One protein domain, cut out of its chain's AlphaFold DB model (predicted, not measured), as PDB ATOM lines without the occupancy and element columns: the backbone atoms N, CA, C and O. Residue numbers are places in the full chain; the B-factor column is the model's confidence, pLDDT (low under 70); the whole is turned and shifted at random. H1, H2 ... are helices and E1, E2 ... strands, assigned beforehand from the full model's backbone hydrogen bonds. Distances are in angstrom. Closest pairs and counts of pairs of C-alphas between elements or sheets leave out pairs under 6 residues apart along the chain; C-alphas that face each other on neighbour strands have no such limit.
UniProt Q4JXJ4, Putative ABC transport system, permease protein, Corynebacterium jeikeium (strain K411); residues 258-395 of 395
ATOM      1  N   HIS A 258     299.139 369.227 300.031       88.88
ATOM      2  CA  HIS A 258     297.930 368.454 300.304       88.88
ATOM      3  C   HIS A 258     297.224 367.967 299.026       88.88
ATOM      4  O   HIS A 258     296.251 367.215 299.119       88.88
ATOM      5  N   MET A 259     297.684 368.383 297.839       92.00
ATOM      6  CA  MET A 259     297.135 367.906 296.571       92.00
ATOM      7  C   MET A 259     297.511 366.446 296.309       92.00
ATOM      8  O   MET A 259     298.579 365.964 296.688       92.00
ATOM      9  N   ILE A 260     296.640 365.750 295.585       93.88
ATOM     10  CA  ILE A 260     296.910 364.420 295.050       93.88
ATOM     11  C   ILE A 260     297.606 364.613 293.702       93.88
ATOM     12  O   ILE A 260     297.020 365.179 292.784       93.88
ATOM     13  N   CYS A 261     298.856 364.163 293.592       94.94
ATOM     14  CA  CYS A 261     299.638 364.257 292.361       94.94
ATOM     15  C   CYS A 261     299.790 362.885 291.696       94.94
ATOM     16  O   CYS A 261     300.324 361.949 292.290       94.94
ATOM     17  N   GLU A 262     299.381 362.796 290.434       93.44
ATOM     18  CA  GLU A 262     299.546 361.625 289.574       93.44
ATOM     19  C   GLU A 262     300.372 362.025 288.343       93.44
ATOM     20  O   GLU A 262     299.833 362.479 287.328       93.44
ATOM     21  N   GLY A 263     301.696 361.877 288.445       90.56
ATOM     22  CA  GLY A 263     302.638 362.389 287.449       90.56
ATOM     23  C   GLY A 263     302.780 363.910 287.549       90.56
ATOM     24  O   GLY A 263     303.023 364.437 288.633       90.56
ATOM     25  N   ALA A 264     302.624 364.610 286.422       91.50
ATOM     26  CA  ALA A 264     302.670 366.074 286.365       91.50
ATOM     27  C   ALA A 264     301.348 366.750 286.772       91.50
ATOM     28  O   ALA A 264     301.327 367.963 286.945       91.50
ATOM     29  N   VAL A 265     300.257 365.989 286.923       95.25
ATOM     30  CA  VAL A 265     298.924 366.523 287.232       95.25
ATOM     31  C   VAL A 265     298.647 366.386 288.727       95.25
ATOM     32  O   VAL A 265     298.575 365.273 289.249       95.25
ATOM     33  N   CYS A 266     298.475 367.514 289.407       96.06
ATOM     34  CA  CYS A 266     298.137 367.624 290.818       96.06
ATOM     35  C   CYS A 266     296.762 368.274 290.989       96.06
ATOM     36  O   CYS A 266     296.485 369.337 290.439       96.06
ATOM     37  N   TYR A 267     295.894 367.652 291.773       95.19
ATOM     38  CA  TYR A 267     294.511 368.090 291.933       95.19
ATOM     39  C   TYR A 267     294.023 367.871 293.364       95.19
ATOM     40  O   TYR A 267     294.596 367.102 294.141       95.19
ATOM     41  N   TRP A 268     292.949 368.564 293.730       93.69
ATOM     42  CA  TRP A 268     292.282 368.364 295.013       93.69
ATOM     43  C   TRP A 268     291.385 367.133 294.964       93.69
ATOM     44  O   TRP A 268     290.841 366.807 293.910       93.69
ATOM     45  N   ARG A 269     291.158 366.470 296.100       90.44
ATOM     46  CA  ARG A 269     290.258 365.303 296.180       90.44
ATOM     47  C   ARG A 269     288.839 365.629 295.699       90.44
ATOM     48  O   ARG A 269     288.134 364.762 295.199       90.44
ATOM     49  N   GLU A 270     288.446 366.876 295.882       89.44
ATOM     50  CA  GLU A 270     287.163 367.466 295.543       89.44
ATOM     51  C   GLU A 270     287.006 367.722 294.035       89.44
ATOM     52  O   GLU A 270     285.899 367.994 293.572       89.44
ATOM     53  N   THR A 271     288.095 367.643 293.263       91.25
ATOM     54  CA  THR A 271     288.081 367.857 291.811       91.25
ATOM     55  C   THR A 271     287.317 366.719 291.132       91.25
ATOM     56  O   THR A 271     287.659 365.551 291.347       91.25
ATOM     57  N   PRO A 272     286.315 367.004 290.281       91.94
ATOM     58  CA  PRO A 272     285.595 365.965 289.555       91.94
ATOM     59  C   PRO A 272     286.540 365.084 288.729       91.94
ATOM     60  O   PRO A 272     287.355 365.594 287.959       91.94
ATOM     61  N   SER A 273     286.401 363.759 288.820       93.81
ATOM     62  CA  SER A 273     287.284 362.821 288.106       93.81
ATOM     63  C   SER A 273     287.291 363.046 286.592       93.81
ATOM     64  O   SER A 273     288.351 363.039 285.981       93.81
ATOM     65  N   GLY A 274     286.136 363.352 285.991       95.00
ATOM     66  CA  GLY A 274     286.049 363.667 284.562       95.00
ATOM     67  C   GLY A 274     286.856 364.905 284.151       95.00
ATOM     68  O   GLY A 274     287.395 364.939 283.048       95.00
ATOM     69  N   GLN A 275     286.990 365.896 285.039       95.12
ATOM     70  CA  GLN A 275     287.843 367.067 284.818       95.12
ATOM     71  C   GLN A 275     289.323 366.677 284.892       95.12
ATOM     72  O   GLN A 275     290.098 367.063 284.018       95.12
ATOM     73  N   VAL A 276     289.708 365.872 285.887       96.19
ATOM     74  CA  VAL A 276     291.080 365.357 286.024       96.19
ATOM     75  C   VAL A 276     291.472 364.517 284.803       96.19
ATOM     76  O   VAL A 276     292.521 364.756 284.208       96.19
ATOM     77  N   ASP A 277     290.610 363.594 284.375       96.69
ATOM     78  CA  ASP A 277     290.849 362.704 283.234       96.69
ATOM     79  C   ASP A 277     290.968 363.467 281.910       96.69
ATOM     80  O   ASP A 277     291.825 363.148 281.083       96.69
ATOM     81  N   ALA A 278     290.117 364.477 281.693       97.12
ATOM     82  CA  ALA A 278     290.182 365.321 280.504       97.12
ATOM     83  C   ALA A 278     291.491 366.122 280.465       97.12
ATOM     84  O   ALA A 278     292.191 366.094 279.453       97.12
ATOM     85  N   ASN A 279     291.856 366.763 281.581       97.25
ATOM     86  CA  ASN A 279     293.111 367.501 281.714       97.25
ATOM     87  C   ASN A 279     294.328 366.600 281.504       97.25
ATOM     88  O   ASN A 279     295.207 366.953 280.728       97.25
ATOM     89  N   ARG A 280     294.351 365.407 282.110       96.50
ATOM     90  CA  ARG A 280     295.430 364.429 281.926       96.50
ATOM     91  C   ARG A 280     295.613 364.050 280.458       96.50
ATOM     92  O   ARG A 280     296.722 364.153 279.945       96.50
ATOM     93  N   LYS A 281     294.535 363.656 279.771       96.38
ATOM     94  CA  LYS A 281     294.593 363.238 278.359       96.38
ATOM     95  C   LYS A 281     295.114 364.347 277.455       96.38
ATOM     96  O   LYS A 281     295.964 364.090 276.604       96.38
ATOM     97  N   VAL A 282     294.615 365.570 277.638       96.75
ATOM     98  CA  VAL A 282     295.075 366.704 276.834       96.75
ATOM     99  C   VAL A 282     296.531 367.025 277.161       96.75
ATOM    100  O   VAL A 282     297.343 367.104 276.244       96.75
ATOM    101  N   TRP A 283     296.896 367.107 278.439       96.12
ATOM    102  CA  TRP A 283     298.267 367.377 278.872       96.12
ATOM    103  C   TRP A 283     299.286 366.382 278.298       96.12
ATOM    104  O   TRP A 283     300.312 366.783 277.753       96.12
ATOM    105  N   GLU A 284     298.969 365.085 278.341       94.81
ATOM    106  CA  GLU A 284     299.788 364.026 277.741       94.81
ATOM    107  C   GLU A 284     299.892 364.177 276.217       94.81
ATOM    108  O   GLU A 284     300.982 364.033 275.661       94.81
ATOM    109  N   SER A 285     298.791 364.524 275.537       95.62
ATOM    110  CA  SER A 285     298.791 364.740 274.082       95.62
ATOM    111  C   SER A 285     299.656 365.928 273.648       95.62
ATOM    112  O   SER A 285     300.280 365.878 272.588       95.62
ATOM    113  N   LEU A 286     299.758 366.961 274.493       95.44
ATOM    114  CA  LEU A 286     300.589 368.138 274.241       95.44
ATOM    115  C   LEU A 286     302.088 367.853 274.420       95.44
ATOM    116  O   LEU A 286     302.911 368.626 273.935       95.44
ATOM    117  N   GLY A 287     302.471 366.756 275.082       93.06
ATOM    118  CA  GLY A 287     303.876 366.379 275.266       93.06
ATOM    119  C   GLY A 287     304.683 367.360 276.128       93.06
ATOM    120  O   GLY A 287     305.891 367.494 275.933       93.06
ATOM    121  N   VAL A 288     304.032 368.064 277.056       91.31
ATOM    122  CA  VAL A 288     304.682 369.008 277.980       91.31
ATOM    123  C   VAL A 288     305.357 368.232 279.113       91.31
ATOM    124  O   VAL A 288     304.724 367.390 279.747       91.31
ATOM    125  N   THR A 289     306.643 368.493 279.377       84.75
ATOM    126  CA  THR A 289     307.447 367.617 280.259       84.75
ATOM    127  C   THR A 289     307.958 368.251 281.545       84.75
ATOM    128  O   THR A 289     308.239 367.515 282.489       84.75
ATOM    129  N   THR A 290     308.086 369.576 281.626       84.38
ATOM    130  CA  THR A 290     308.660 370.219 282.824       84.38
ATOM    131  C   THR A 290     307.656 371.018 283.643       84.38
ATOM    132  O   THR A 290     307.939 371.298 284.800       84.38
ATOM    133  N   TYR A 291     306.519 371.399 283.061       92.25
ATOM    134  CA  TYR A 291     305.456 372.074 283.795       92.25
ATOM    135  C   TYR A 291     304.646 371.074 284.620       92.25
ATOM    136  O   TYR A 291     304.474 369.910 284.239       92.25
ATOM    137  N   ARG A 292     304.109 371.552 285.738       94.19
ATOM    138  CA  ARG A 292     303.154 370.835 286.577       94.19
ATOM    139  C   ARG A 292     301.777 371.435 286.373       94.19
ATOM    140  O   ARG A 292     301.614 372.642 286.474       94.19
ATOM    141  N   LEU A 293     300.782 370.597 286.133       95.25
ATOM    142  CA  LEU A 293     299.397 371.030 286.045       95.25
ATOM    143  C   LEU A 293     298.761 370.972 287.436       95.25
ATOM    144  O   LEU A 293     298.701 369.891 288.018       95.25
ATOM    145  N   ILE A 294     298.298 372.098 287.975       95.69
ATOM    146  CA  ILE A 294     297.784 372.192 289.347       95.69
ATOM    147  C   ILE A 294     296.357 372.755 289.403       95.69
ATOM    148  O   ILE A 294     296.040 373.743 288.744       95.69
ATOM    149  N   ASP A 295     295.482 372.187 290.237       93.75
ATOM    150  CA  ASP A 295     294.146 372.758 290.513       93.75
ATOM    151  C   ASP A 295     294.192 373.878 291.572       93.75
ATOM    152  O   ASP A 295     293.469 373.887 292.566       93.75
ATOM    153  N   ALA A 296     295.099 374.835 291.414       91.75
ATOM    154  CA  ALA A 296     295.164 376.025 292.254       91.75
ATOM    155  C   ALA A 296     295.728 377.207 291.471       91.75
ATOM    156  O   ALA A 296     296.052 377.092 290.292       91.75
ATOM    157  N   GLU A 297     295.824 378.350 292.142       88.50
ATOM    158  CA  GLU A 297     296.575 379.471 291.599       88.50
ATOM    159  C   GLU A 297     298.072 379.101 291.540       88.50
ATOM    160  O   GLU A 297     298.596 378.608 292.552       88.50
ATOM    161  N   PRO A 298     298.751 379.304 290.395       89.69
ATOM    162  CA  PRO A 298     300.190 379.098 290.270       89.69
ATOM    163  C   PRO A 298     300.972 379.870 291.336       89.69
ATOM    164  O   PRO A 298     300.763 381.064 291.538       89.69
ATOM    165  N   GLN A 299     301.873 379.181 292.041       86.88
ATOM    166  CA  GLN A 299     302.802 379.812 292.995       86.88
ATOM    167  C   GLN A 299     304.251 379.771 292.507       86.88
ATOM    168  O   GLN A 299     305.120 380.413 293.097       86.88
ATOM    169  N   ARG A 300     304.514 378.993 291.457       88.19
ATOM    170  CA  ARG A 300     305.822 378.809 290.839       88.19
ATOM    171  C   ARG A 300     305.703 379.056 289.345       88.19
ATOM    172  O   ARG A 300     304.645 378.823 288.769       88.19
ATOM    173  N   ASP A 301     306.806 379.456 288.725       86.31
ATOM    174  CA  ASP A 301     306.862 379.684 287.277       86.31
ATOM    175  C   ASP A 301     306.646 378.398 286.461       86.31
ATOM    176  O   ASP A 301     306.338 378.478 285.276       86.31
ATOM    177  N   ASP A 302     306.819 377.221 287.076       89.12
ATOM    178  CA  ASP A 302     306.590 375.908 286.473       89.12
ATOM    179  C   ASP A 302     305.200 375.314 286.776       89.12
ATOM    180  O   ASP A 302     304.911 374.192 286.352       89.12
ATOM    181  N   ASP A 303     304.328 376.045 287.473       93.38
ATOM    182  CA  ASP A 303     302.950 375.628 287.727       93.38
ATOM    183  C   ASP A 303     302.013 376.204 286.644       93.38
ATOM    184  O   ASP A 303     301.950 377.410 286.421       93.38
ATOM    185  N   ILE A 304     301.230 375.338 286.005       94.75
ATOM    186  CA  ILE A 304     300.167 375.687 285.059       94.75
ATOM    187  C   ILE A 304     298.825 375.375 285.702       94.75
ATOM    188  O   ILE A 304     298.649 374.338 286.344       94.75
ATOM    189  N   ARG A 305     297.855 376.270 285.532       94.94
ATOM    190  CA  ARG A 305     296.525 376.098 286.107       94.94
ATOM    191  C   ARG A 305     295.731 375.024 285.366       94.94
ATOM    192  O   ARG A 305     295.632 375.021 284.142       94.94
ATOM    193  N   LEU A 306     295.111 374.133 286.128       94.56
ATOM    194  CA  LEU A 306     294.206 373.106 285.628       94.56
ATOM    195  C   LEU A 306     292.904 373.732 285.103       94.56
ATOM    196  O   LEU A 306     292.282 374.571 285.763       94.56
ATOM    197  N   ALA A 307     292.456 373.298 283.923       94.69
ATOM    198  CA  ALA A 307     291.249 373.821 283.296       94.69
ATOM    199  C   ALA A 307     289.982 373.299 283.994       94.69
ATOM    200  O   ALA A 307     289.819 372.093 284.202       94.69
ATOM    201  N   ARG A 308     289.041 374.197 284.313       91.31
ATOM    202  CA  ARG A 308     287.784 373.882 285.023       91.31
ATOM    203  C   ARG A 308     286.687 373.315 284.108       91.31
ATOM    204  O   ARG A 308     285.543 373.755 284.173       91.31
ATOM    205  N   SER A 309     287.035 372.348 283.259       93.69
ATOM    206  CA  SER A 309     286.098 371.660 282.361       93.69
ATOM    207  C   SER A 309     286.392 370.161 282.256       93.69
ATOM    208  O   SER A 309     287.534 369.722 282.357       93.69
ATOM    209  N   GLY A 310     285.340 369.366 282.047       93.50
ATOM    210  CA  GLY A 310     285.441 367.947 281.689       93.50
ATOM    211  C   GLY A 310     285.470 367.693 280.177       93.50
ATOM    212  O   GLY A 310     285.565 366.542 279.754       93.50
ATOM    213  N   GLN A 311     285.356 368.740 279.354       96.56
ATOM    214  CA  GLN A 311     285.337 368.631 277.897       96.56
ATOM    215  C   GLN A 311     286.735 368.874 277.327       96.56
ATOM    216  O   GLN A 311     287.331 369.923 277.553       96.56
ATOM    217  N   GLN A 312     287.261 367.915 276.562       96.19
ATOM    218  CA  GLN A 312     288.632 367.991 276.040       96.19
ATOM    219  C   GLN A 312     288.923 369.233 275.173       96.19
ATOM    220  O   GLN A 312     290.005 369.781 275.357       96.19
ATOM    221  N   PRO A 313     288.023 369.719 274.290       95.38
ATOM    222  CA  PRO A 313     288.291 370.932 273.506       95.38
ATOM    223  C   PRO A 313     288.456 372.182 274.383       95.38
ATOM    224  O   PRO A 313     289.434 372.911 274.256       95.38
ATOM    225  N   GLU A 314     287.560 372.377 275.357       95.12
ATOM    226  CA  GLU A 314     287.631 373.500 276.306       95.12
ATOM    227  C   GLU A 314     288.898 373.430 277.166       95.12
ATOM    228  O   GLU A 314     289.578 374.433 277.378       95.12
ATOM    229  N   VAL A 315     289.244 372.225 277.630       96.62
ATOM    230  CA  VAL A 315     290.487 371.966 278.359       96.62
ATOM    231  C   VAL A 315     291.700 372.293 277.489       96.62
ATOM    232  O   VAL A 315     292.600 372.986 277.950       96.62
ATOM    233  N   LYS A 316     291.728 371.836 276.233       96.50
ATOM    234  CA  LYS A 316     292.830 372.096 275.299       96.50
ATOM    235  C   LYS A 316     293.028 373.586 275.089       96.50
ATOM    236  O   LYS A 316     294.139 374.068 275.278       96.50
ATOM    237  N   HIS A 317     291.959 374.303 274.767       95.25
ATOM    238  CA  HIS A 317     291.999 375.747 274.587       95.25
ATOM    239  C   HIS A 317     292.559 376.453 275.833       95.25
ATOM    240  O   HIS A 317     293.549 377.175 275.731       95.25
ATOM    241  N   ALA A 318     292.001 376.178 277.018       95.38
ATOM    242  CA  ALA A 318     292.447 376.798 278.266       95.38
ATOM    243  C   ALA A 318     293.925 376.506 278.584       95.38
ATOM    244  O   ALA A 318     294.665 377.408 278.970       95.38
ATOM    245  N   LEU A 319     294.377 375.263 278.383       95.81
ATOM    246  CA  LEU A 319     295.770 374.882 278.624       95.81
ATOM    247  C   LEU A 319     296.734 375.528 277.627       95.81
ATOM    248  O   LEU A 319     297.828 375.915 278.023       95.81
ATOM    249  N   LEU A 320     296.354 375.667 276.355       95.62
ATOM    250  CA  LEU A 320     297.189 376.357 275.370       95.62
ATOM    251  C   LEU A 320     297.328 377.841 275.692       95.62
ATOM    252  O   LEU A 320     298.432 378.366 275.590       95.62
ATOM    253  N   VAL A 321     296.249 378.497 276.125       94.44
ATOM    254  CA  VAL A 321     296.288 379.895 276.577       94.44
ATOM    255  C   VAL A 321     297.212 380.051 277.789       94.44
ATOM    256  O   VAL A 321     298.071 380.930 277.785       94.44
ATOM    257  N   GLU A 322     297.108 379.172 278.789       93.88
ATOM    258  CA  GLU A 322     297.978 379.202 279.976       93.88
ATOM    259  C   GLU A 322     299.450 378.878 279.669       93.88
ATOM    260  O   GLU A 322     300.366 379.480 280.227       93.88
ATOM    261  N   LEU A 323     299.721 377.939 278.762       94.19
ATOM    262  CA  LEU A 323     301.091 377.671 278.312       94.19
ATOM    263  C   LEU A 323     301.661 378.871 277.550       94.19
ATOM    264  O   LEU A 323     302.828 379.222 277.719       94.19
ATOM    265  N   LEU A 324     300.830 379.532 276.744       93.38
ATOM    266  CA  LEU A 324     301.223 380.697 275.967       93.38
ATOM    267  C   LEU A 324     301.504 381.917 276.848       93.38
ATOM    268  O   LEU A 324     302.510 382.594 276.636       93.38
ATOM    269  N   SER A 325     300.686 382.160 277.875       92.12
ATOM    270  CA  SER A 325     300.929 383.216 278.868       92.12
ATOM    271  C   SER A 325     302.224 382.977 279.656       92.12
ATOM    272  O   SER A 325     302.841 383.917 280.163       92.12
ATOM    273  N   ASN A 326     302.698 381.730 279.712       91.44
ATOM    274  CA  ASN A 326     303.945 381.360 280.369       91.44
ATOM    275  C   ASN A 326     305.181 381.347 279.459       91.44
ATOM    276  O   ASN A 326     306.296 381.212 279.968       91.44
ATOM    277  N   GLU A 327     305.021 381.587 278.157       92.38
ATOM    278  CA  GLU A 327     306.129 381.592 277.206       92.38
ATOM    279  C   GLU A 327     307.052 382.816 277.419       92.38
ATOM    280  O   GLU A 327     306.611 383.968 277.292       92.38
ATOM    281  N   PRO A 328     308.367 382.619 277.660       91.19
ATOM    282  CA  PRO A 328     309.300 383.718 277.935       91.19
ATOM    283  C   PRO A 328     309.355 384.784 276.834       91.19
ATOM    284  O   PRO A 328     309.505 385.973 277.121       91.19
ATOM    285  N   ALA A 329     309.207 384.369 275.572       90.19
ATOM    286  CA  ALA A 329     309.230 385.276 274.430       90.19
ATOM    287  C   ALA A 329     308.055 386.269 274.441       90.19
ATOM    288  O   ALA A 329     308.225 387.407 274.010       90.19
ATOM    289  N   LEU A 330     306.890 385.867 274.961       91.44
ATOM    290  CA  LEU A 330     305.703 386.722 275.048       91.44
ATOM    291  C   LEU A 330     305.684 387.570 276.316       91.44
ATOM    292  O   LEU A 330     305.262 388.723 276.258       91.44
ATOM    293  N   LYS A 331     306.217 387.054 277.433       91.31
ATOM    294  CA  LYS A 331     306.441 387.848 278.656       91.31
ATOM    295  C   LYS A 331     307.380 389.033 278.401       91.31
ATOM    296  O   LYS A 331     307.200 390.102 278.974       91.31
ATOM    297  N   GLY A 332     308.373 388.857 277.526       89.75
ATOM    298  CA  GLY A 332     309.307 389.917 277.136       89.75
ATOM    299  C   GLY A 332     308.799 390.870 276.048       89.75
ATOM    300  O   GLY A 332     309.445 391.888 275.796       89.75
ATOM    301  N   ALA A 333     307.683 390.557 275.384       91.25
ATOM    302  CA  ALA A 333     307.174 391.350 274.273       91.25
ATOM    303  C   ALA A 333     306.154 392.398 274.759       91.25
ATOM    304  O   ALA A 333     305.193 392.035 275.443       91.25
ATOM    305  N   PRO A 334     306.326 393.690 274.416       90.00
ATOM    306  CA  PRO A 334     305.398 394.736 274.829       90.00
ATOM    307  C   PRO A 334     304.060 394.605 274.093       90.00
ATOM    308  O   PRO A 334     304.028 394.391 272.882       90.00
ATOM    309  N   SER A 335     302.966 394.780 274.828       89.00
ATOM    310  CA  SER A 335     301.611 394.859 274.288       89.00
ATOM    311  C   SER A 335     301.231 396.295 273.941       89.00
ATOM    312  O   SER A 335     301.611 397.237 274.641       89.00
ATOM    313  N   CYS A 336     300.421 396.457 272.895       89.25
ATOM    314  CA  CYS A 336     299.823 397.736 272.514       89.25
ATOM    315  C   CYS A 336     298.787 398.257 273.527       89.25
ATOM    316  O   CYS A 336     298.483 399.446 273.516       89.25
ATOM    317  N   TRP A 337     298.303 397.404 274.438       87.50
ATOM    318  CA  TRP A 337     297.432 397.795 275.552       87.50
ATOM    319  C   TRP A 337     298.189 398.452 276.718       87.50
ATOM    320  O   TRP A 337     297.582 399.080 277.587       87.50
ATOM    321  N   GLY A 338     299.517 398.308 276.761       86.56
ATOM    322  CA  GLY A 338     300.361 398.923 277.780       86.56
ATOM    323  C   GLY A 338     300.626 400.405 277.517       86.56
ATOM    324  O   GLY A 338     300.670 400.869 276.380       86.56
ATOM    325  N   THR A 339     300.883 401.161 278.582       87.12
ATOM    326  CA  THR A 339     301.384 402.543 278.482       87.12
ATOM    327  C   THR A 339     302.859 402.598 278.877       87.12
ATOM    328  O   THR A 339     303.334 401.708 279.582       87.12
ATOM    329  N   PRO A 340     303.618 403.650 278.514       87.19
ATOM    330  CA  PRO A 340     304.999 403.796 278.981       87.19
ATOM    331  C   PRO A 340     305.139 403.812 280.513       87.19
ATOM    332  O   PRO A 340     306.187 403.449 281.037       87.19
ATOM    333  N   GLN A 341     304.100 404.248 281.235       91.06
ATOM    334  CA  GLN A 341     304.069 404.293 282.700       91.06
ATOM    335  C   GLN A 341     303.623 402.965 283.328       91.06
ATOM    336  O   GLN A 341     303.973 402.689 284.473       91.06
ATOM    337  N   GLN A 342     302.862 402.158 282.591       89.88
ATOM    338  CA  GLN A 342     302.360 400.857 283.015       89.88
ATOM    339  C   GLN A 342     302.456 399.893 281.823       89.88
ATOM    340  O   GLN A 342     301.466 399.705 281.106       89.88
ATOM    341  N   PRO A 343     303.662 399.362 281.541       88.56
ATOM    342  CA  PRO A 343     303.853 398.425 280.447       88.56
ATOM    343  C   PRO A 343     303.085 397.139 280.752       88.56
ATOM    344  O   PRO A 343     303.075 396.674 281.889       88.56
ATOM    345  N   VAL A 344     302.453 396.582 279.726       91.00
ATOM    346  CA  VAL A 344     301.747 395.299 279.776       91.00
ATOM    347  C   VAL A 344     302.410 394.403 278.745       91.00
ATOM    348  O   VAL A 344     302.727 394.863 277.643       91.00
ATOM    349  N   SER A 345     302.672 393.150 279.096       92.94
ATOM    350  CA  SER A 345     303.227 392.188 278.144       92.94
ATOM    351  C   SER A 345     302.132 391.567 277.277       92.94
ATOM    352  O   SER A 345     300.952 391.550 277.633       92.94
ATOM    353  N   VAL A 346     302.506 391.015 276.126       91.50
ATOM    354  CA  VAL A 346     301.562 390.275 275.269       91.50
ATOM    355  C   VAL A 346     301.056 389.020 275.982       91.50
ATOM    356  O   VAL A 346     299.899 388.658 275.824       91.50
ATOM    357  N   ALA A 347     301.879 388.404 276.835       90.25
ATOM    358  CA  ALA A 347     301.461 387.293 277.691       90.25
ATOM    359  C   ALA A 347     300.325 387.658 278.671       90.25
ATOM    360  O   ALA A 347     299.480 386.819 278.963       90.25
ATOM    361  N   GLU A 348     300.287 388.900 279.164       87.69
ATOM    362  CA  GLU A 348     299.233 389.411 280.063       87.69
ATOM    363  C   GLU A 348     297.986 389.906 279.312       87.69
ATOM    364  O   GLU A 348     296.948 390.152 279.922       87.69
ATOM    365  N   SER A 349     298.090 390.081 277.996       89.25
ATOM    366  CA  SER A 349     297.037 390.627 277.134       89.25
ATOM    367  C   SER A 349     296.968 389.850 275.824       89.25
ATOM    368  O   SER A 349     297.066 390.414 274.733       89.25
ATOM    369  N   LEU A 350     296.861 388.525 275.951       90.19
ATOM    370  CA  LEU A 350     296.741 387.647 274.795       90.19
ATOM    371  C   LEU A 350     295.497 388.039 273.978       90.19
ATOM    372  O   LEU A 350     294.449 388.290 274.579       90.19
ATOM    373  N   PRO A 351     295.606 388.097 272.638       85.50
ATOM    374  CA  PRO A 351     294.458 388.374 271.783       85.50
ATOM    375  C   PRO A 351     293.416 387.264 271.893       85.50
ATOM    376  O   PRO A 351     293.739 386.137 272.286       85.50
ATOM    377  N   ASP A 352     292.185 387.560 271.481       87.38
ATOM    378  CA  ASP A 352     291.154 386.531 271.377       87.38
ATOM    379  C   ASP A 352     291.457 385.656 270.150       87.38
ATOM    380  O   ASP A 352     291.258 386.043 268.991       87.38
ATOM    381  N   LEU A 353     292.053 384.492 270.412       90.00
ATOM    382  CA  LEU A 353     292.472 383.530 269.401       90.00
ATOM    383  C   LEU A 353     291.441 382.413 269.299       90.00
ATOM    384  O   LEU A 353     291.099 381.760 270.288       90.00
ATOM    385  N   THR A 354     291.007 382.120 268.076       92.00
ATOM    386  CA  THR A 354     290.214 380.917 267.814       92.00
ATOM    387  C   THR A 354     291.033 379.653 268.100       92.00
ATOM    388  O   THR A 354     292.267 379.673 268.105       92.00
ATOM    389  N   GLU A 355     290.360 378.520 268.318       90.69
ATOM    390  CA  GLU A 355     291.033 377.233 268.555       90.69
ATOM    391  C   GLU A 355     292.008 376.884 267.416       90.69
ATOM    392  O   GLU A 355     293.156 376.525 267.676       90.69
ATOM    393  N   GLU A 356     291.607 377.092 266.158       93.50
ATOM    394  CA  GLU A 356     292.459 376.846 264.987       93.50
ATOM    395  C   GLU A 356     293.713 377.738 264.971       93.50
ATOM    396  O   GLU A 356     294.807 377.279 264.626       93.50
ATOM    397  N   GLU A 357     293.581 379.009 265.359       93.81
ATOM    398  CA  GLU A 357     294.702 379.951 265.429       93.81
ATOM    399  C   GLU A 357     295.670 379.604 266.561       93.81
ATOM    400  O   GLU A 357     296.886 379.600 266.345       93.81
ATOM    401  N   LEU A 358     295.144 379.256 267.742       93.62
ATOM    402  CA  LEU A 358     295.928 378.768 268.877       93.62
ATOM    403  C   LEU A 358     296.719 377.524 268.490       93.62
ATOM    404  O   LEU A 358     297.937 377.496 268.667       93.62
ATOM    405  N   GLU A 359     296.066 376.517 267.914       94.12
ATOM    406  CA  GLU A 359     296.736 375.287 267.492       94.12
ATOM    407  C   GLU A 359     297.828 375.563 266.459       94.12
ATOM    408  O   GLU A 359     298.956 375.092 266.608       94.12
ATOM    409  N   ARG A 360     297.540 376.388 265.449       94.25
ATOM    410  CA  ARG A 360     298.520 376.766 264.424       94.25
ATOM    411  C   ARG A 360     299.744 377.467 265.019       94.25
ATOM    412  O   ARG A 360     300.874 377.200 264.597       94.25
ATOM    413  N   ALA A 361     299.528 378.385 265.958       92.31
ATOM    414  CA  ALA A 361     300.591 379.190 266.548       92.31
ATOM    415  C   ALA A 361     301.438 378.404 267.560       92.31
ATOM    416  O   ALA A 361     302.630 378.686 267.720       92.31
ATOM    417  N   THR A 362     300.839 377.416 268.231       94.25
ATOM    418  CA  THR A 362     301.422 376.796 269.427       94.25
ATOM    419  C   THR A 362     301.748 375.311 269.305       94.25
ATOM    420  O   THR A 362     302.578 374.825 270.074       94.25
ATOM    421  N   LEU A 363     301.175 374.590 268.335       95.56
ATOM    422  CA  LEU A 363     301.364 373.146 268.174       95.56
ATOM    423  C   LEU A 363     302.189 372.777 266.941       95.56
ATOM    424  O   LEU A 363     302.161 373.438 265.903       95.56
ATOM    425  N   THR A 364     302.953 371.694 267.053       93.69
ATOM    426  CA  THR A 364     303.617 371.040 265.923       93.69
ATOM    427  C   THR A 364     302.576 370.355 265.026       93.69
ATOM    428  O   THR A 364     301.453 370.101 265.463       93.69
ATOM    429  N   PRO A 365     302.940 369.926 263.801       92.19
ATOM    430  CA  PRO A 365     302.055 369.096 262.977       92.19
ATOM    431  C   PRO A 365     301.636 367.769 263.636       92.19
ATOM    432  O   PRO A 365     300.646 367.172 263.230       92.19
ATOM    433  N   SER A 366     302.388 367.296 264.641       91.12
ATOM    434  CA  SER A 366     302.043 366.125 265.455       91.12
ATOM    435  C   SER A 366     301.120 366.442 266.641       91.12
ATOM    436  O   SER A 366     300.762 365.525 267.373       91.12
ATOM    437  N   GLY A 367     300.742 367.710 266.840       92.19
ATOM    438  CA  GLY A 367     299.875 368.162 267.930       92.19
ATOM    439  C   GLY A 367     300.588 368.435 269.258       92.19
ATOM    440  O   GLY A 367     299.915 368.617 270.268       92.19
ATOM    441  N   GLN A 368     301.924 368.471 269.282       94.44
ATOM    442  CA  GLN A 368     302.710 368.708 270.500       94.44
ATOM    443  C   GLN A 368     303.015 370.193 270.704       94.44
ATOM    444  O   GLN A 368     303.183 370.934 269.740       94.44
ATOM    445  N   TRP A 369     303.164 370.620 271.955       94.44
ATOM    446  CA  TRP A 369     303.527 371.988 272.320       94.44
ATOM    447  C   TRP A 369     304.888 372.406 271.725       94.44
ATOM    448  O   TRP A 369     305.911 371.722 271.878       94.44
ATOM    449  N   ARG A 370     304.909 373.546 271.023       92.00
ATOM    450  CA  ARG A 370     306.104 374.106 270.362       92.00
ATOM    451  C   ARG A 370     306.989 374.931 271.279       92.00
ATOM    452  O   ARG A 370     308.184 375.039 270.998       92.00
ATOM    453  N   GLY A 371     306.405 375.546 272.302       86.44
ATOM    454  CA  GLY A 371     307.094 376.499 273.165       86.44
ATOM    455  C   GLY A 371     308.180 375.870 274.023       86.44
ATOM    456  O   GLY A 371     308.519 374.680 273.898       86.44
ATOM    457  N   VAL A 372     308.731 376.696 274.908       75.69
ATOM    458  CA  VAL A 372     309.706 376.223 275.888       75.69
ATOM    459  C   VAL A 372     309.043 375.099 276.688       75.69
ATOM    460  O   VAL A 372     307.849 375.164 276.987       75.69
ATOM    461  N   HIS A 373     309.801 374.034 276.967       76.81
ATOM    462  CA  HIS A 373     309.374 372.874 277.768       76.81
ATOM    463  C   HIS A 373     308.500 371.809 277.078       76.81
ATOM    464  O   HIS A 373     308.128 370.806 277.703       76.81
ATOM    465  N   GLY A 374     308.221 371.985 275.784       78.94
ATOM    466  CA  GLY A 374     307.718 370.935 274.895       78.94
ATOM    467  C   GLY A 374     308.814 370.479 273.937       78.94
ATOM    468  O   GLY A 374     309.793 369.848 274.330       78.94
ATOM    469  N   THR A 375     308.664 370.836 272.663       78.94
ATOM    470  CA  THR A 375     309.625 370.487 271.601       78.94
ATOM    471  C   THR A 375     310.748 371.512 271.406       78.94
ATOM    472  O   THR A 375     311.699 371.228 270.677       78.94
ATOM    473  N   ASN A 376     310.660 372.693 272.039       77.06
ATOM    474  CA  ASN A 376     311.557 373.842 271.834       77.06
ATOM    475  C   ASN A 376     311.626 374.329 270.369       77.06
ATOM    476  O   ASN A 376     312.590 374.981 269.971       77.06
ATOM    477  N   ALA A 377     310.606 374.028 269.559       82.12
ATOM    478  CA  ALA A 377     310.483 374.520 268.186       82.12
ATOM    479  C   ALA A 377     310.163 376.029 268.115       82.12
ATOM    480  O   ALA A 377     310.257 376.624 267.042       82.12
ATOM    481  N   GLY A 378     309.779 376.628 269.248       84.75
ATOM    482  CA  GLY A 378     309.339 378.012 269.372       84.75
ATOM    483  C   GLY A 378     307.900 378.194 268.891       84.75
ATOM    484  O   GLY A 378     307.514 377.693 267.827       84.75
ATOM    485  N   VAL A 379     307.097 378.912 269.682       91.19
ATOM    486  CA  VAL A 379     305.759 379.360 269.262       91.19
ATOM    487  C   VAL A 379     305.869 380.430 268.168       91.19
ATOM    488  O   VAL A 379     306.900 381.096 268.038       91.19
ATOM    489  N   ASP A 380     304.818 380.615 267.367       91.12
ATOM    490  CA  ASP A 380     304.770 381.665 266.338       91.12
ATOM    491  C   ASP A 380     304.487 383.044 266.958       91.12
ATOM    492  O   ASP A 380     303.396 383.605 266.858       91.12
ATOM    493  N   VAL A 381     305.499 383.589 267.639       89.31
ATOM    494  CA  VAL A 381     305.433 384.887 268.329       89.31
ATOM    495  C   VAL A 381     305.004 386.003 267.380       89.31
ATOM    496  O   VAL A 381     304.241 386.879 267.771       89.31
ATOM    497  N   LYS A 382     305.467 385.974 266.124       91.00
ATOM    498  CA  LYS A 382     305.139 387.013 265.146       91.00
ATOM    499  C   LYS A 382     303.644 387.020 264.836       91.00
ATOM    500  O   LYS A 382     303.036 388.082 264.891       91.00
ATOM    501  N   PHE A 383     303.061 385.856 264.552       93.38
ATOM    502  CA  PHE A 383     301.625 385.741 264.307       93.38
ATOM    503  C   PHE A 383     300.800 386.277 265.489       93.38
ATOM    504  O   PHE A 383     299.873 387.059 265.288       93.38
ATOM    505  N   ILE A 384     301.182 385.917 266.718       92.88
ATOM    506  CA  ILE A 384     300.489 386.354 267.940       92.88
ATOM    507  C   ILE A 384     300.599 387.872 268.125       92.88
ATOM    508  O   ILE A 384     299.606 388.522 268.442       92.88
ATOM    509  N   LEU A 385     301.779 388.456 267.884       89.25
ATOM    510  CA  LEU A 385     301.988 389.904 267.954       89.25
ATOM    511  C   LEU A 385     301.184 390.663 266.902       89.25
ATOM    512  O   LEU A 385     300.576 391.684 267.216       89.25
ATOM    513  N   ASP A 386     301.182 390.186 265.657       91.81
ATOM    514  CA  ASP A 386     300.433 390.815 264.569       91.81
ATOM    515  C   ASP A 386     298.927 390.813 264.895       91.81
ATOM    516  O   ASP A 386     298.250 391.829 264.707       91.81
ATOM    517  N   ARG A 387     298.419 389.716 265.476       92.31
ATOM    518  CA  ARG A 387     297.029 389.614 265.930       92.31
ATOM    519  C   ARG A 387     296.726 390.543 267.107       92.31
ATOM    520  O   ARG A 387     295.779 391.320 267.010       92.31
ATOM    521  N   ALA A 388     297.543 390.525 268.161       88.50
ATOM    522  CA  ALA A 388     297.380 391.401 269.327       88.50
ATOM    523  C   ALA A 388     297.363 392.882 268.929       88.50
ATOM    524  O   ALA A 388     296.501 393.643 269.362       88.50
ATOM    525  N   ASN A 389     298.271 393.279 268.033       86.00
ATOM    526  CA  ASN A 389     298.304 394.640 267.521       86.00
ATOM    527  C   ASN A 389     297.043 394.981 266.725       86.00
ATOM    528  O   ASN A 389     296.541 396.085 266.892       86.00
ATOM    529  N   SER A 390     296.519 394.074 265.890       89.50
ATOM    530  CA  SER A 390     295.318 394.345 265.082       89.50
ATOM    531  C   SER A 390     294.099 394.742 265.921       89.50
ATOM    532  O   SER A 390     293.407 395.689 265.562       89.50
ATOM    533  N   GLU A 391     293.897 394.108 267.079       86.00
ATOM    534  CA  GLU A 391     292.773 394.408 267.976       86.00
ATOM    535  C   GLU A 391     292.879 395.811 268.595       86.00
ATOM    536  O   GLU A 391     291.869 396.496 268.742       86.00
ATOM    537  N   CYS A 392     294.096 396.287 268.872       83.56
ATOM    538  CA  CYS A 392     294.328 397.644 269.377       83.56
ATOM    539  C   CYS A 392     294.006 398.753 268.365       83.56
ATOM    540  O   CYS A 392     293.805 399.894 268.769       83.56
ATOM    541  N   TRP A 393     294.021 398.467 267.059       77.06
ATOM    542  CA  TRP A 393     293.689 399.464 266.031       77.06
ATOM    543  C   TRP A 393     292.189 399.535 265.733       77.06
ATOM    544  O   TRP A 393     291.735 400.521 265.150       77.06
ATOM    545  N   GLU A 394     291.437 398.492 266.086       71.44
ATOM    546  CA  GLU A 394     290.004 398.374 265.805       71.44
ATOM    547  C   GLU A 394     289.109 398.811 266.979       71.44
ATOM    548  O   GLU A 394     287.946 399.150 266.746       71.44
ATOM    549  N   GLY A 395     289.636 398.825 268.211       58.19
ATOM    550  CA  GLY A 395     288.966 399.328 269.422       58.19
ATOM    551  C   GLY A 395     289.280 400.787 269.722       58.19
ATOM    552  O   GLY A 395     288.342 401.498 270.158       58.19
TER     553      GLY A 395
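Overview. This is residues 258 to 395 of the 395 residues of the protein "Putative ABC transport system, permease protein" of Corynebacterium jeikeium (strain K411) (UniProt Q4JXJ4). A small, twisted four-stranded sheet makes one end of the domain, with H1 and H2 packed over it; H2 lies in the middle, between the edge strand E4 and H4, and H5 leads off from H4 to the far end. Long loops, residues 332 to 354 and 363 to 380, fill out the part round H3, H4 and H5. The printed part has 138 residues, with named elements in the order E1 E2 H1 E3 E4 H2 H3 H4 H5; the sheet, E1 E2 E3 E4, is mixed. The class is mixed, helices and strands, with under half of the residues in named elements. The whole is compact, with a radius of gyration of the C-alphas of 15.4 A and spans of 45 by 35 by 26 A.

Along the chain. Find C-alpha 260 at (296.910, 364.420, 295.050), where E1, residues 260 to 262, begins; E2 follows at 265 to 267. H1, residues 273 to 286, runs 19.9 A. Then come E3, 292 to 294, and E4, 303 to 305; the four strands are 6.2 to 6.7 A long. H2, residues 312 to 325, starts at (288.632, 367.991, 276.040) and runs 19.8 A. H3 is residues 328 to 331, 5.1 A, and H4 residues 355 to 362, 10.4 A. H5, residues 381 to 394, runs 20.6 A to C-alpha 394 at (290.004, 398.374, 265.805).

Arrangement. Start at the hairpin E1 and E2, antiparallel, with N 260 and O 267 2.8 A apart. E2 and E3 are parallel, with N 266 and O 293 at 2.8 A, and so are E3 and E4, with N 294 and O 304 at 2.8 A. E2, H1 and E3 form a strand-helix-strand unit, two parallel neighbour strands joined through a helix, with a left-handed crossover. H1 and H2 are on one face of the sheet, making two layers. H1 touches H2 with residues 278 to 283 alone, closest at the C-alphas of Ala 278 and Gln 312, 5.4 A, at a steep tilt of 58 degrees. H2 touches H4, closest at the C-alphas of His 317 and Glu 355, 6.3 A. H4 and H5 only just touch, with 3 pairs of C-alphas within 8 A, closest Ala 361 and Phe 383, 7.0 A. H3 and H5 are close but not clearly touching, closest at the C-alphas of Leu 330 and Val 381, 7.0 A. In H1, H2 and H4 every O i to N i+4 pair is within hydrogen-bond range; in H5 9 of 10 are, and H3 is too short for one.

Size, cuts and confidence. Look for the two C-alphas farthest apart at His 258 and Trp 393, 46.4 A. The printed part has no cut, and the links H3 to H4 and H4 to H5 are long. Residue 395, the chain's last, is the one with pLDDT under 70.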